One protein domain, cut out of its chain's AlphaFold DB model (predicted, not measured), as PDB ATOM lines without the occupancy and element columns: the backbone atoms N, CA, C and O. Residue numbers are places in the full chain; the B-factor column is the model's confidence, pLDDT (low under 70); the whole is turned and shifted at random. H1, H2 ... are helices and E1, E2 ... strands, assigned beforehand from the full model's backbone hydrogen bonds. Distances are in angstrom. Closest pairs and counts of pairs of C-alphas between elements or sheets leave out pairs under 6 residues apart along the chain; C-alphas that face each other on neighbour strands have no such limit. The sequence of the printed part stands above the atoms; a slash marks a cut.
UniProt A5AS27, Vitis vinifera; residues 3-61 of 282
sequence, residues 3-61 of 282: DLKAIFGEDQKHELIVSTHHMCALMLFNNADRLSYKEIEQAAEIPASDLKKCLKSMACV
ATOM      1  N   ASP A   3     -42.534 -37.694  31.625       76.00
ATOM      2  CA  ASP A   3     -43.874 -37.184  31.389       76.00
ATOM      3  C   ASP A   3     -44.843 -37.897  32.333       76.00
ATOM      4  O   ASP A   3     -45.073 -39.102  32.236       76.00
ATOM      5  N   LEU A   4     -45.395 -37.146  33.282       72.81
ATOM      6  CA  LEU A   4     -46.415 -37.612  34.208       72.81
ATOM      7  C   LEU A   4     -47.778 -37.094  33.777       72.81
ATOM      8  O   LEU A   4     -47.972 -35.894  33.594       72.81
ATOM      9  N   LYS A   5     -48.750 -37.999  33.684       76.44
ATOM     10  CA  LYS A   5     -50.161 -37.636  33.570       76.44
ATOM     11  C   LYS A   5     -50.780 -37.763  34.950       76.44
ATOM     12  O   LYS A   5     -50.862 -38.865  35.484       76.44
ATOM     13  N   ALA A   6     -51.170 -36.639  35.526       70.56
ATOM     14  CA  ALA A   6     -51.773 -36.572  36.846       70.56
ATOM     15  C   ALA A   6     -53.195 -36.019  36.744       70.56
ATOM     16  O   ALA A   6     -53.508 -35.234  35.847       70.56
ATOM     17  N   ILE A   7     -54.055 -36.439  37.663       70.00
ATOM     18  CA  ILE A   7     -55.407 -35.910  37.809       70.00
ATOM     19  C   ILE A   7     -55.470 -35.287  39.197       70.00
ATOM     20  O   ILE A   7     -55.181 -35.966  40.181       70.00
ATOM     21  N   PHE A   8     -55.789 -33.996  39.274       68.12
ATOM     22  CA  PHE A   8     -55.894 -33.275  40.543       68.12
ATOM     23  C   PHE A   8     -57.319 -32.743  40.728       68.12
ATOM     24  O   PHE A   8     -57.912 -32.214  39.789       68.12
ATOM     25  N   GLY A   9     -57.846 -32.828  41.953       64.06
ATOM     26  CA  GLY A   9     -59.144 -32.239  42.308       64.06
ATOM     27  C   GLY A   9     -60.321 -32.828  41.521       64.06
ATOM     28  O   GLY A   9     -60.423 -34.044  41.395       64.06
ATOM     29  N   GLU A  10     -61.209 -31.962  41.016       59.44
ATOM     30  CA  GLU A  10     -62.401 -32.305  40.213       59.44
ATOM     31  C   GLU A  10     -62.032 -32.802  38.794       59.44
ATOM     32  O   GLU A  10     -62.398 -32.199  37.788       59.44
ATOM     33  N   ASP A  11     -61.259 -33.886  38.703       65.56
ATOM     34  CA  ASP A  11     -60.881 -34.567  37.455       65.56
ATOM     35  C   ASP A  11     -60.103 -33.725  36.427       65.56
ATOM     36  O   ASP A  11     -60.039 -34.049  35.232       65.56
ATOM     37  N   GLN A  12     -59.430 -32.661  36.873       66.06
ATOM     38  CA  GLN A  12     -58.592 -31.869  35.985       66.06
ATOM     39  C   GLN A  12     -57.338 -32.671  35.611       66.06
ATOM     40  O   GLN A  12     -56.506 -32.997  36.458       66.06
ATOM     41  N   LYS A  13     -57.203 -33.010  34.324       74.50
ATOM     42  CA  LYS A  13     -56.036 -33.724  33.788       74.50
ATOM     43  C   LYS A  13     -54.883 -32.750  33.557       74.50
ATOM     44  O   LYS A  13     -55.035 -31.757  32.848       74.50
ATOM     45  N   HIS A  14     -53.717 -33.079  34.098       69.88
ATOM     46  CA  HIS A  14     -52.476 -32.336  33.929       69.88
ATOM     47  C   HIS A  14     -51.402 -33.240  33.328       69.88
ATOM     48  O   HIS A  14     -51.121 -34.317  33.851       69.88
ATOM     49  N   GLU A  15     -50.772 -32.782  32.249       76.56
ATOM     50  CA  GLU A  15     -49.535 -33.375  31.742       76.56
ATOM     51  C   GLU A  15     -48.357 -32.554  32.274       76.56
ATOM     52  O   GLU A  15     -48.264 -31.343  32.057       76.56
ATOM     53  N   LEU A  16     -47.494 -33.207  33.044       74.44
ATOM     54  CA  LEU A  16     -46.384 -32.603  33.760       74.44
ATOM     55  C   LEU A  16     -45.075 -33.193  33.251       74.44
ATOM     56  O   LEU A  16     -44.856 -34.396  33.344       74.44
ATOM     57  N   ILE A  17     -44.173 -32.333  32.788       75.25
ATOM     58  CA  ILE A  17     -42.793 -32.725  32.500       75.25
ATOM     59  C   ILE A  17     -41.990 -32.487  33.773       75.25
ATOM     60  O   ILE A  17     -41.793 -31.341  34.185       75.25
ATOM     61  N   VAL A  18     -41.551 -33.563  34.417       73.31
ATOM     62  CA  VAL A  18     -40.929 -33.503  35.744       73.31
ATOM     63  C   VAL A  18     -39.527 -34.114  35.761       73.31
ATOM     64  O   VAL A  18     -39.161 -34.943  34.923       73.31
ATOM     65  N   SER A  19     -38.698 -33.694  36.720       78.94
ATOM     66  CA  SER A  19     -37.444 -34.400  37.014       78.94
ATOM     67  C   SER A  19     -37.712 -35.703  37.777       78.94
ATOM     68  O   SER A  19     -38.797 -35.895  38.324       78.94
ATOM     69  N   THR A  20     -36.713 -36.584  37.865       79.12
ATOM     70  CA  THR A  20     -36.810 -37.823  38.655       79.12
ATOM     71  C   THR A  20     -37.137 -37.530  40.122       79.12
ATOM     72  O   THR A  20     -38.017 -38.162  40.688       79.12
ATOM     73  N   HIS A  21     -36.530 -36.493  40.710       79.62
ATOM     74  CA  HIS A  21     -36.808 -36.076  42.088       79.62
ATOM     75  C   HIS A  21     -38.255 -35.610  42.292       79.62
ATOM     76  O   HIS A  21     -38.903 -35.984  43.265       79.62
ATOM     77  N   HIS A  22     -38.786 -34.824  41.351       78.81
ATOM     78  CA  HIS A  22     -40.191 -34.403  41.374       78.81
ATOM     79  C   HIS A  22     -41.133 -35.597  41.266       78.81
ATOM     80  O   HIS A  22     -42.106 -35.662  42.005       78.81
ATOM     81  N   MET A  23     -40.828 -36.553  40.387       81.81
ATOM     82  CA  MET A  23     -41.606 -37.780  40.248       81.81
ATOM     83  C   MET A  23     -41.614 -38.586  41.549       81.81
ATOM     84  O   MET A  23     -42.692 -38.914  42.034       81.81
ATOM     85  N   CYS A  24     -40.445 -38.855  42.139       80.81
ATOM     86  CA  CYS A  24     -40.334 -39.590  43.400       80.81
ATOM     87  C   CYS A  24     -41.169 -38.937  44.507       80.81
ATOM     88  O   CYS A  24     -41.929 -39.620  45.183       80.81
ATOM     89  N   ALA A  25     -41.100 -37.609  44.641       80.62
ATOM     90  CA  ALA A  25     -41.889 -36.880  45.629       80.62
ATOM     91  C   ALA A  25     -43.402 -36.913  45.337       80.62
ATOM     92  O   ALA A  25     -44.189 -37.105  46.259       80.62
ATOM     93  N   LEU A  26     -43.825 -36.741  44.077       80.69
ATOM     94  CA  LEU A  26     -45.245 -36.741  43.694       80.69
ATOM     95  C   LEU A  26     -45.894 -38.122  43.843       80.69
ATOM     96  O   LEU A  26     -47.039 -38.205  44.273       80.69
ATOM     97  N   MET A  27     -45.162 -39.201  43.555       81.56
ATOM     98  CA  MET A  27     -45.674 -40.572  43.667       81.56
ATOM     99  C   MET A  27     -46.055 -40.956  45.100       81.56
ATOM    100  O   MET A  27     -46.945 -41.785  45.289       81.56
ATOM    101  N   LEU A  28     -45.442 -40.333  46.112       80.62
ATOM    102  CA  LEU A  28     -45.813 -40.558  47.511       80.62
ATOM    103  C   LEU A  28     -47.244 -40.089  47.820       80.62
ATOM    104  O   LEU A  28     -47.902 -40.663  48.686       80.62
ATOM    105  N   PHE A  29     -47.750 -39.096  47.084       81.69
ATOM    106  CA  PHE A  29     -49.101 -38.566  47.274       81.69
ATOM    107  C   PHE A  29     -50.194 -39.429  46.633       81.69
ATOM    108  O   PHE A  29     -51.371 -39.199  46.892       81.69
ATOM    109  N   ASN A  30     -49.843 -40.473  45.870       82.31
ATOM    110  CA  ASN A  30     -50.837 -41.421  45.351       82.31
ATOM    111  C   ASN A  30     -51.546 -42.196  46.471       82.31
ATOM    112  O   ASN A  30     -52.670 -42.651  46.285       82.31
ATOM    113  N   ASN A  31     -50.883 -42.349  47.623       77.88
ATOM    114  CA  ASN A  31     -51.389 -43.098  48.774       77.88
ATOM    115  C   ASN A  31     -51.664 -42.201  49.995       77.88
ATOM    116  O   ASN A  31     -52.028 -42.711  51.055       77.88
ATOM    117  N   ALA A  32     -51.451 -40.886  49.886       76.00
ATOM    118  CA  ALA A  32     -51.599 -39.950  50.995       76.00
ATOM    119  C   ALA A  32     -51.913 -38.530  50.505       76.00
ATOM    120  O   ALA A  32     -51.123 -37.920  49.793       76.00
ATOM    121  N   ASP A  33     -53.006 -37.943  50.994       75.38
ATOM    122  CA  ASP A  33     -53.379 -36.558  50.658       75.38
ATOM    123  C   ASP A  33     -52.438 -35.509  51.277       75.38
ATOM    124  O   ASP A  33     -52.434 -34.337  50.885       75.38
ATOM    125  N   ARG A  34     -51.686 -35.889  52.319       77.56
ATOM    126  CA  ARG A  34     -50.783 -35.008  53.072       77.56
ATOM    127  C   ARG A  34     -49.592 -35.792  53.597       77.56
ATOM    128  O   ARG A  34     -49.773 -36.831  54.218       77.56
ATOM    129  N   LEU A  35     -48.405 -35.220  53.437       77.19
ATOM    130  CA  LEU A  35     -47.151 -35.747  53.965       77.19
ATOM    131  C   LEU A  35     -46.330 -34.607  54.571       77.19
ATOM    132  O   LEU A  35     -46.340 -33.477  54.071       77.19
ATOM    133  N   SER A  36     -45.635 -34.885  55.668       81.69
ATOM    134  CA  SER A  36     -44.664 -33.974  56.272       81.69
ATOM    135  C   SER A  36     -43.316 -34.049  55.555       81.69
ATOM    136  O   SER A  36     -42.991 -35.040  54.908       81.69
ATOM    137  N   TYR A  37     -42.492 -33.009  55.706       80.62
ATOM    138  CA  TYR A  37     -41.156 -32.981  55.100       80.62
ATOM    139  C   TYR A  37     -40.313 -34.206  55.487       80.62
ATOM    140  O   TYR A  37     -39.695 -34.806  54.616       80.62
ATOM    141  N   LYS A  38     -40.343 -34.614  56.766       81.31
ATOM    142  CA  LYS A  38     -39.582 -35.773  57.260       81.31
ATOM    143  C   LYS A  38     -40.058 -37.093  56.649       81.31
ATOM    144  O   LYS A  38     -39.233 -37.934  56.324       81.31
ATOM    145  N   GLU A  39     -41.368 -37.265  56.469       82.44
ATOM    146  CA  GLU A  39     -41.928 -38.470  55.834       82.44
ATOM    147  C   GLU A  39     -41.532 -38.550  54.355       82.44
ATOM    148  O   GLU A  39     -41.174 -39.617  53.869       82.44
ATOM    149  N   ILE A  40     -41.533 -37.411  53.655       82.38
ATOM    150  CA  ILE A  40     -41.094 -37.343  52.256       82.38
ATOM    151  C   ILE A  40     -39.589 -37.613  52.152       82.38
ATOM    152  O   ILE A  40     -39.165 -38.347  51.269       82.38
ATOM    153  N   GLU A  41     -38.782 -37.050  53.052       83.38
ATOM    154  CA  GLU A  41     -37.328 -37.255  53.086       83.38
ATOM    155  C   GLU A  41     -36.955 -38.722  53.300       83.38
ATOM    156  O   GLU A  41     -36.107 -39.252  52.587       83.38
ATOM    157  N   GLN A  42     -37.639 -39.396  54.224       82.31
ATOM    158  CA  GLN A  42     -37.407 -40.809  54.514       82.31
ATOM    159  C   GLN A  42     -37.887 -41.735  53.393       82.31
ATOM    160  O   GLN A  42     -37.245 -42.745  53.135       82.31
ATOM    161  N   ALA A  43     -39.003 -41.410  52.734       80.31
ATOM    162  CA  ALA A  43     -39.610 -42.289  51.734       80.31
ATOM    163  C   ALA A  43     -39.095 -42.063  50.306       80.31
ATOM    164  O   ALA A  43     -39.108 -42.989  49.500       80.31
ATOM    165  N   ALA A  44     -38.680 -40.839  49.963       79.75
ATOM    166  CA  ALA A  44     -38.233 -40.511  48.611       79.75
ATOM    167  C   ALA A  44     -36.736 -40.787  48.387       79.75
ATOM    168  O   ALA A  44     -36.293 -40.734  47.241       79.75
ATOM    169  N   GLU A  45     -35.965 -41.026  49.459       82.62
ATOM    170  CA  GLU A  45     -34.501 -41.197  49.436       82.62
ATOM    171  C   GLU A  45     -33.766 -40.059  48.690       82.62
ATOM    172  O   GLU A  45     -32.708 -40.241  48.088       82.62
ATOM    173  N   ILE A  46     -34.333 -38.848  48.724       76.81
ATOM    174  CA  ILE A  46     -33.779 -37.659  48.067       76.81
ATOM    175  C   ILE A  46     -32.891 -36.907  49.065       76.81
ATOM    176  O   ILE A  46     -33.360 -36.609  50.166       76.81
ATOM    177  N   PRO A  47     -31.662 -36.499  48.692       80.44
ATOM    178  CA  PRO A  47     -30.834 -35.646  49.540       80.44
ATOM    179  C   PRO A  47     -31.577 -34.381  49.991       80.44
ATOM    180  O   PRO A  47     -32.205 -33.694  49.180       80.44
ATOM    181  N   ALA A  48     -31.462 -34.021  51.273       75.25
ATOM    182  CA  ALA A  48     -32.211 -32.920  51.894       75.25
ATOM    183  C   ALA A  48     -32.142 -31.594  51.106       75.25
ATOM    184  O   ALA A  48     -33.142 -30.878  50.962       75.25
ATOM    185  N   SER A  49     -30.964 -31.276  50.552       75.19
ATOM    186  CA  SER A  49     -30.714 -30.079  49.738       75.19
ATOM    187  C   SER A  49     -31.523 -30.047  48.442       75.19
ATOM    188  O   SER A  49     -31.979 -28.978  48.026       75.19
ATOM    189  N   ASP A  50     -31.719 -31.204  47.816       75.62
ATOM    190  CA  ASP A  50     -32.435 -31.339  46.548       75.62
ATOM    191  C   ASP A  50     -33.933 -31.505  46.783       75.62
ATOM    192  O   ASP A  50     -34.739 -30.935  46.044       75.62
ATOM    193  N   LEU A  51     -34.315 -32.158  47.883       79.19
ATOM    194  CA  LEU A  51     -35.704 -32.286  48.299       79.19
ATOM    195  C   LEU A  51     -36.347 -30.920  48.573       79.19
ATOM    196  O   LEU A  51     -37.456 -30.655  48.106       79.19
ATOM    197  N   LYS A  52     -35.648 -30.011  49.270       78.56
ATOM    198  CA  LYS A  52     -36.160 -28.648  49.519       78.56
ATOM    199  C   LYS A  52     -36.423 -27.889  48.217       78.56
ATOM    200  O   LYS A  52     -37.492 -27.298  48.053       78.56
ATOM    201  N   LYS A  53     -35.475 -27.929  47.276       77.81
ATOM    202  CA  LYS A  53     -35.610 -27.288  45.954       77.81
ATOM    203  C   LYS A  53     -36.764 -27.904  45.162       77.81
ATOM    204  O   LYS A  53     -37.585 -27.175  44.606       77.81
ATOM    205  N   CYS A  54     -36.852 -29.233  45.172       76.81
ATOM    206  CA  CYS A  54     -37.901 -30.017  44.535       76.81
ATOM    207  C   CYS A  54     -39.293 -29.603  45.042       76.81
ATOM    208  O   CYS A  54     -40.118 -29.131  44.258       76.81
ATOM    209  N   LEU A  55     -39.531 -29.655  46.355       80.38
ATOM    210  CA  LEU A  55     -40.816 -29.285  46.956       80.38
ATOM    211  C   LEU A  55     -41.166 -27.809  46.724       80.38
ATOM    212  O   LEU A  55     -42.294 -27.499  46.343       80.38
ATOM    213  N   LYS A  56     -40.200 -26.890  46.869       75.75
ATOM    214  CA  LYS A  56     -40.413 -25.453  46.618       75.75
ATOM    215  C   LYS A  56     -40.839 -25.189  45.174       75.75
ATOM    216  O   LYS A  56     -41.773 -24.429  44.938       75.75
ATOM    217  N   SER A  57     -40.211 -25.860  44.213       73.31
ATOM    218  CA  SER A  57     -40.562 -25.726  42.795       73.31
ATOM    219  C   SER A  57     -41.923 -26.324  42.412       73.31
ATOM    220  O   SER A  57     -42.420 -26.025  41.336       73.31
ATOM    221  N   MET A  58     -42.552 -27.134  43.267       74.56
ATOM    222  CA  MET A  58     -43.911 -27.653  43.034       74.56
ATOM    223  C   MET A  58     -44.974 -26.911  43.851       74.56
ATOM    224  O   MET A  58     -46.149 -26.928  43.486       74.56
ATOM    225  N   ALA A  59     -44.571 -26.256  44.944       69.88
ATOM    226  CA  ALA A  59     -45.464 -25.554  45.863       69.88
ATOM    227  C   ALA A  59     -45.508 -24.026  45.674       69.88
ATOM    228  O   ALA A  59     -46.436 -23.378  46.159       69.88
ATOM    229  N   CYS A  60     -44.500 -23.432  45.026       62.41
ATOM    230  CA  CYS A  60     -44.338 -21.975  44.934       62.41
ATOM    231  C   CYS A  60     -44.275 -21.443  43.488       62.41
ATOM    232  O   CYS A  60     -43.759 -20.350  43.262       62.41
ATOM    233  N   VAL A  61     -44.795 -22.182  42.502       55.62
ATOM    234  CA  VAL A  61     -44.861 -21.746  41.096       55.62
ATOM    235  C   VAL A  61     -46.207 -21.093  40.791       55.62
ATOM    236  O   VAL A  61     -47.251 -21.738  40.697       55.62
TER     237      VAL A  61
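This is residues 3 to 61 of the 282 residues of a protein of Vitis vinifera (UniProt A5AS27). A two-stranded hairpin, E1 and E2, makes one end of the domain, and three helices set at large angles to one another make the rest. H1 is in the middle, between the hairpin and the other two helices, with H2 and H3 both packed on it. The printed part has 59 residues, with two named strands and then three named helices in the order E1, E2, H1, H2, H3; the sheet, E1 - E2, is antiparallel. The class is mixed, helices and strands. The whole is compact, with a radius of gyration of the C-alphas of 11.5 A and spans of 31 by 21 by 19 A.

E1 is residues 3 to 8, 15.6 A from first to last C-alpha, beginning with C-alpha 3 at (-43.874, -37.184, 31.389). E2 is residues 12 to 18, 17.7 A long. H1, residues 20 to 30, measures 16.0 A and begins with C-alpha 20 at (-36.810, -37.823, 38.655). H2 is residues 37 to 44, 10.4 A long. H3, residues 48 to 59, is the longest helix by residues and measures 16.3 A, ending with C-alpha 59 at (-45.464, -25.554, 45.863).

E1 and E2 form a hairpin, antiparallel, with 147 degrees between their directions. N 4 and O 16 are 2.8 A apart and N 14 and O 6 are 2.8 A apart, both within hydrogen-bond range. E2 and H1 are near each other, with 5 pairs of C-alphas within 10 A. The closest C-alphas of E1 and H1 are those of Leu 4 and Met 23, 7.7 A apart. H1 touches H3, closest at the C-alphas of His 22 and Cys 54, 5.9 A apart. Their lines stand at a steep tilt of 64 degrees, the same way. H1 also touches H2, closest at the C-alphas of Cys 24 and Ala 44, 5.7 A apart, and the two are about perpendicular at 74 degrees. H2 and H3 are close but not clearly touching: the closest C-alphas, those of Glu 41 and Ala 48, are 6.8 A apart. Both strands are apart from H2 and from H3. In H2 every O i to N i+4 pair is within hydrogen-bond range; in H1 4 of 7 are, and in H3 7 of 8.

The two C-alphas farthest apart are those of Glu 10 and Ser 49, at 33.2 A. The printed part has no cut. The links E1 to E2, E2 to H1 and H2 to H3 are tight, and H1 to H2 is short, with 6 residues. The mean pLDDT of the printed part is 76.1; residues 8 to 12, residue 14 and residues 59 to 61 are under 70.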